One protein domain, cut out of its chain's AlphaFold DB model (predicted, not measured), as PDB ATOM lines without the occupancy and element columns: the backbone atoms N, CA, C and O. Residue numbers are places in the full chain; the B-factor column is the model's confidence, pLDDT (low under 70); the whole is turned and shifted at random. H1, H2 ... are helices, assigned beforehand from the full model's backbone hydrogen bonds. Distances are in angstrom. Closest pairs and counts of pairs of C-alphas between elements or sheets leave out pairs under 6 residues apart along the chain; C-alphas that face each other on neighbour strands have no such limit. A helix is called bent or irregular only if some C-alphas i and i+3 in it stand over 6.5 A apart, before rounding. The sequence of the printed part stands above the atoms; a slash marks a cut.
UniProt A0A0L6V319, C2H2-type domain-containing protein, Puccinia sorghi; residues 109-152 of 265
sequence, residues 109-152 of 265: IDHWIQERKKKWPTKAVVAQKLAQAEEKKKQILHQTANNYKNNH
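This is residues 109 to 152 of the 265 residues of the protein "C2H2-type domain-containing protein" of Puccinia sorghi (UniProt A0A0L6V319). Two helices, the short H1 and the much longer H2, follow each other end to end and make a wide, open V, with a tight link at its corner. H2 makes most of the length, and nothing packs on the sides of either helix. The printed part has 44 residues with two named helices, H1 then H2, and no named strand; the class is all helix. It is extended, with a radius of gyration of the C-alphas of 17.5 A, and it spans 56 by 20 by 7 A.

Start at Ile 109, where H1, residues 109 to 119, begins; after it, look for H2, residues 123 to 152. The two are close but not clearly touching, with 1 pair of C-alphas within 8 A. That closest pair is Lys 119 and Val 125, whose C-alphas are 7.3 A apart. Their lines stand at a steep tilt of 56 degrees, and they run the same way. Their centres are 29.8 A apart. In H1 and H2 every O i to N i+4 pair is within hydrogen-bond range.

Find C-alpha 109 at (-52.503, -51.653, 8.636); from there H1 runs 15.5 A to C-alpha 119 at (-48.284, -37.233, 12.271). Pass the 3 residues of the tight link and find C-alpha 123 at (-43.021, -32.742, 21.244). From there H2 runs 44.0 A to C-alpha 152 at (-51.939, 4.312, -0.661). Neither helix is bent.

The two C-alphas farthest apart are those of Ile 109 and His 152, at 56.7 A. Residues 109 to 120, 122 to 128 and 130 to 152 stand free. The printed part has no cut. The mean pLDDT of the printed part is 84.3, and in the B-factor column you will find residues 150 to 152 under 70.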
ATOM      1  N   ILE A 109     -52.459 -51.996   7.212       79.44
ATOM      2  CA  ILE A 109     -52.503 -51.653   8.636       79.44
ATOM      3  C   ILE A 109     -51.162 -51.044   9.051       79.44
ATOM      4  O   ILE A 109     -51.141 -49.975   9.659       79.44
ATOM      5  N   ASP A 110     -50.051 -51.654   8.650       82.94
ATOM      6  CA  ASP A 110     -48.711 -51.178   8.986       82.94
ATOM      7  C   ASP A 110     -48.416 -49.821   8.337       82.94
ATOM      8  O   ASP A 110     -47.938 -48.902   9.008       82.94
ATOM      9  N   HIS A 111     -48.769 -49.644   7.060       84.94
ATOM     10  CA  HIS A 111     -48.638 -48.358   6.380       84.94
ATOM     11  C   HIS A 111     -49.487 -47.279   7.064       84.94
ATOM     12  O   HIS A 111     -49.003 -46.177   7.330       84.94
ATOM     13  N   TRP A 112     -50.728 -47.599   7.438       82.31
ATOM     14  CA  TRP A 112     -51.607 -46.683   8.163       82.31
ATOM     15  C   TRP A 112     -51.053 -46.295   9.541       82.31
ATOM     16  O   TRP A 112     -51.046 -45.112   9.906       82.31
ATOM     17  N   ILE A 113     -50.533 -47.267  10.295       82.81
ATOM     18  CA  ILE A 113     -49.881 -47.031  11.587       82.81
ATOM     19  C   ILE A 113     -48.662 -46.127  11.399       82.81
ATOM     20  O   ILE A 113     -48.507 -45.164  12.150       82.81
ATOM     21  N   GLN A 114     -47.818 -46.380  10.396       84.56
ATOM     22  CA  GLN A 114     -46.645 -45.552  10.103       84.56
ATOM     23  C   GLN A 114     -47.031 -44.120   9.709       84.56
ATOM     24  O   GLN A 114     -46.437 -43.164  10.216       84.56
ATOM     25  N   GLU A 115     -48.040 -43.946   8.853       84.56
ATOM     26  CA  GLU A 115     -48.545 -42.627   8.466       84.56
ATOM     27  C   GLU A 115     -49.077 -41.844   9.661       84.56
ATOM     28  O   GLU A 115     -48.763 -40.657   9.823       84.56
ATOM     29  N   ARG A 116     -49.846 -42.501  10.538       84.56
ATOM     30  CA  ARG A 116     -50.286 -41.856  11.771       84.56
ATOM     31  C   ARG A 116     -49.091 -41.559  12.657       84.56
ATOM     32  O   ARG A 116     -48.998 -40.422  13.101       84.56
ATOM     33  N   LYS A 117     -48.166 -42.506  12.888       83.25
ATOM     34  CA  LYS A 117     -46.965 -42.357  13.751       83.25
ATOM     35  C   LYS A 117     -46.129 -41.138  13.373       83.25
ATOM     36  O   LYS A 117     -45.706 -40.403  14.257       83.25
ATOM     37  N   LYS A 118     -45.992 -40.857  12.075       82.75
ATOM     38  CA  LYS A 118     -45.334 -39.644  11.558       82.75
ATOM     39  C   LYS A 118     -46.080 -38.348  11.909       82.75
ATOM     40  O   LYS A 118     -45.450 -37.318  12.118       82.75
ATOM     41  N   LYS A 119     -47.414 -38.385  11.968       78.56
ATOM     42  CA  LYS A 119     -48.284 -37.233  12.271       78.56
ATOM     43  C   LYS A 119     -48.701 -37.145  13.742       78.56
ATOM     44  O   LYS A 119     -49.402 -36.195  14.100       78.56
ATOM     45  N   TRP A 120     -48.308 -38.105  14.582       80.31
ATOM     46  CA  TRP A 120     -48.651 -38.090  15.998       80.31
ATOM     47  C   TRP A 120     -48.043 -36.850  16.664       80.31
ATOM     48  O   TRP A 120     -46.895 -36.501  16.366       80.31
ATOM     49  N   PRO A 121     -48.799 -36.177  17.549       84.81
ATOM     50  CA  PRO A 121     -48.359 -34.982  18.257       84.81
ATOM     51  C   PRO A 121     -47.284 -35.336  19.293       84.81
ATOM     52  O   PRO A 121     -47.513 -35.365  20.497       84.81
ATOM     53  N   THR A 122     -46.086 -35.626  18.803       86.31
ATOM     54  CA  THR A 122     -44.866 -35.690  19.599       86.31
ATOM     55  C   THR A 122     -44.357 -34.271  19.834       86.31
ATOM     56  O   THR A 122     -44.628 -33.366  19.040       86.31
ATOM     57  N   LYS A 123     -43.581 -34.064  20.904       86.06
ATOM     58  CA  LYS A 123     -43.021 -32.742  21.244       86.06
ATOM     59  C   LYS A 123     -42.299 -32.089  20.052       86.06
ATOM     60  O   LYS A 123     -42.473 -30.898  19.816       86.06
ATOM     61  N   ALA A 124     -41.575 -32.882  19.258       85.69
ATOM     62  CA  ALA A 124     -40.873 -32.420  18.061       85.69
ATOM     63  C   ALA A 124     -41.824 -31.962  16.936       85.69
ATOM     64  O   ALA A 124     -41.657 -30.870  16.397       85.69
ATOM     65  N   VAL A 125     -42.855 -32.752  16.608       86.19
ATOM     66  CA  VAL A 125     -43.834 -32.405  15.557       86.19
ATOM     67  C   VAL A 125     -44.665 -31.185  15.956       86.19
ATOM     68  O   VAL A 125     -44.978 -30.340  15.116       86.19
ATOM     69  N   VAL A 126     -45.008 -31.065  17.239       87.44
ATOM     70  CA  VAL A 126     -45.732 -29.904  17.772       87.44
ATOM     71  C   VAL A 126     -44.874 -28.641  17.682       87.44
ATOM     72  O   VAL A 126     -45.358 -27.628  17.178       87.44
ATOM     73  N   ALA A 127     -43.597 -28.705  18.074       89.50
ATOM     74  CA  ALA A 127     -42.666 -27.583  17.946       89.50
ATOM     75  C   ALA A 127     -42.468 -27.159  16.480       89.50
ATOM     76  O   ALA A 127     -42.535 -25.972  16.167       89.50
ATOM     77  N   GLN A 128     -42.317 -28.121  15.561       87.75
ATOM     78  CA  GLN A 128     -42.197 -27.837  14.129       87.75
ATOM     79  C   GLN A 128     -43.458 -27.166  13.568       87.75
ATOM     80  O   GLN A 128     -43.362 -26.196  12.815       87.75
ATOM     81  N   LYS A 129     -44.651 -27.644  13.947       90.94
ATOM     82  CA  LYS A 129     -45.919 -27.026  13.533       90.94
ATOM     83  C   LYS A 129     -46.087 -25.615  14.092       90.94
ATOM     84  O   LYS A 129     -46.568 -24.749  13.366       90.94
ATOM     85  N   LEU A 130     -45.691 -25.380  15.343       93.06
ATOM     86  CA  LEU A 130     -45.697 -24.048  15.951       93.06
ATOM     87  C   LEU A 130     -44.765 -23.092  15.200       93.06
ATOM     88  O   LEU A 130     -45.202 -22.009  14.820       93.06
ATOM     89  N   ALA A 131     -43.536 -23.520  14.897       92.25
ATOM     90  CA  ALA A 131     -42.577 -22.716  14.138       92.25
ATOM     91  C   ALA A 131     -43.096 -22.368  12.732       92.25
ATOM     92  O   ALA A 131     -43.078 -21.206  12.328       92.25
ATOM     93  N   GLN A 132     -43.652 -23.346  12.008       90.75
ATOM     94  CA  GLN A 132     -44.261 -23.109  10.693       90.75
ATOM     95  C   GLN A 132     -45.479 -22.178  10.767       90.75
ATOM     96  O   GLN A 132     -45.708 -21.381   9.857       90.75
ATOM     97  N   ALA A 133     -46.284 -22.275  11.827       91.94
ATOM     98  CA  ALA A 133     -47.420 -21.384  12.031       91.94
ATOM     99  C   ALA A 133     -46.962 -19.943  12.313       91.94
ATOM    100  O   ALA A 133     -47.547 -19.002  11.776       91.94
ATOM    101  N   GLU A 134     -45.899 -19.766  13.100       93.38
ATOM    102  CA  GLU A 134     -45.309 -18.456  13.373       93.38
ATOM    103  C   GLU A 134     -44.717 -17.828  12.105       93.38
ATOM    104  O   GLU A 134     -44.960 -16.654  11.819       93.38
ATOM    105  N   GLU A 135     -44.004 -18.612  11.295       93.69
ATOM    106  CA  GLU A 135     -43.453 -18.149  10.023       93.69
ATOM    107  C   GLU A 135     -44.558 -17.747   9.039       93.69
ATOM    108  O   GLU A 135     -44.519 -16.650   8.479       93.69
ATOM    109  N   LYS A 136     -45.607 -18.568   8.891       93.06
ATOM    110  CA  LYS A 136     -46.777 -18.213   8.073       93.06
ATOM    111  C   LYS A 136     -47.442 -16.930   8.558       93.06
ATOM    112  O   LYS A 136     -47.811 -16.086   7.745       93.06
ATOM    113  N   LYS A 137     -47.564 -16.745   9.875       92.88
ATOM    114  CA  LYS A 137     -48.114 -15.516  10.458       92.88
ATOM    115  C   LYS A 137     -47.258 -14.298  10.097       92.88
ATOM    116  O   LYS A 137     -47.813 -13.271   9.708       92.88
ATOM    117  N   LYS A 138     -45.927 -14.419  10.155       92.75
ATOM    118  CA  LYS A 138     -44.990 -13.363   9.728       92.75
ATOM    119  C   LYS A 138     -45.119 -13.060   8.234       92.75
ATOM    120  O   LYS A 138     -45.191 -11.891   7.860       92.75
ATOM    121  N   GLN A 139     -45.221 -14.087   7.389       91.00
ATOM    122  CA  GLN A 139     -45.405 -13.920   5.943       91.00
ATOM    123  C   GLN A 139     -46.720 -13.203   5.607       91.00
ATOM    124  O   GLN A 139     -46.717 -12.267   4.809       91.00
ATOM    125  N   ILE A 140     -47.829 -13.584   6.249       90.69
ATOM    126  CA  ILE A 140     -49.126 -12.918   6.069       90.69
ATOM    127  C   ILE A 140     -49.032 -11.450   6.496       90.69
ATOM    128  O   ILE A 140     -49.444 -10.566   5.748       90.69
ATOM    129  N   LEU A 141     -48.433 -11.167   7.658       88.69
ATOM    130  CA  LEU A 141     -48.256  -9.795   8.134       88.69
ATOM    131  C   LEU A 141     -47.445  -8.956   7.130       88.69
ATOM    132  O   LEU A 141     -47.847  -7.846   6.783       88.69
ATOM    133  N   HIS A 142     -46.359  -9.509   6.588       87.50
ATOM    134  CA  HIS A 142     -45.542  -8.835   5.579       87.50
ATOM    135  C   HIS A 142     -46.320  -8.557   4.281       87.50
ATOM    136  O   HIS A 142     -46.287  -7.439   3.765       87.50
ATOM    137  N   GLN A 143     -47.086  -9.533   3.784       85.12
ATOM    138  CA  GLN A 143     -47.933  -9.353   2.601       85.12
ATOM    139  C   GLN A 143     -49.019  -8.292   2.828       85.12
ATOM    140  O   GLN A 143     -49.218  -7.423   1.979       85.12
ATOM    141  N   THR A 144     -49.687  -8.304   3.986       83.88
ATOM    142  CA  THR A 144     -50.708  -7.293   4.321       83.88
ATOM    143  C   THR A 144     -50.117  -5.885   4.435       83.88
ATOM    144  O   THR A 144     -50.707  -4.936   3.916       83.88
ATOM    145  N   ALA A 145     -48.922  -5.741   5.016       82.75
ATOM    146  CA  ALA A 145     -48.219  -4.465   5.108       82.75
ATOM    147  C   ALA A 145     -47.806  -3.921   3.727       82.75
ATOM    148  O   ALA A 145     -47.962  -2.727   3.462       82.75
ATOM    149  N   ASN A 146     -47.329  -4.786   2.826       80.12
ATOM    150  CA  ASN A 146     -46.976  -4.394   1.457       80.12
ATOM    151  C   ASN A 146     -48.213  -3.990   0.641       80.12
ATOM    152  O   ASN A 146     -48.190  -2.967  -0.045       80.12
ATOM    153  N   ASN A 147     -49.324  -4.722   0.775       76.94
ATOM    154  CA  ASN A 147     -50.592  -4.366   0.133       76.94
ATOM    155  C   ASN A 147     -51.126  -3.006   0.612       76.94
ATOM    156  O   ASN A 147     -51.605  -2.218  -0.203       76.94
ATOM    157  N   TYR A 148     -50.997  -2.689   1.905       71.06
ATOM    158  CA  TYR A 148     -51.388  -1.383   2.447       71.06
ATOM    159  C   TYR A 148     -50.565  -0.228   1.844       71.06
ATOM    160  O   TYR A 148     -51.137   0.783   1.435       71.06
ATOM    161  N   LYS A 149     -49.239  -0.387   1.717       70.88
ATOM    162  CA  LYS A 149     -48.351   0.630   1.119       70.88
ATOM    163  C   LYS A 149     -48.653   0.869  -0.365       70.88
ATOM    164  O   LYS A 149     -48.777   2.016  -0.788       70.88
ATOM    165  N   ASN A 150     -48.850  -0.199  -1.137       68.81
ATOM    166  CA  ASN A 150     -49.131  -0.105  -2.574       68.81
ATOM    167  C   ASN A 150     -50.500   0.538  -2.867       68.81
ATOM    168  O   ASN A 150     -50.643   1.289  -3.831       68.81
ATOM    169  N   ASN A 151     -51.501   0.303  -2.013       62.22
ATOM    170  CA  ASN A 151     -52.841   0.872  -2.183       62.22
ATOM    171  C   ASN A 151     -52.885   2.388  -1.887       62.22
ATOM    172  O   ASN A 151     -53.601   3.141  -2.550       62.22
ATOM    173  N   HIS A 152     -52.062   2.874  -0.949       60.62
ATOM    174  CA  HIS A 152     -51.939   4.312  -0.661       60.62
ATOM    175  C   HIS A 152     -51.301   5.113  -1.802       60.62
ATOM    176  O   HIS A 152     -51.713   6.247  -2.054       60.62
TER     177      HIS A 152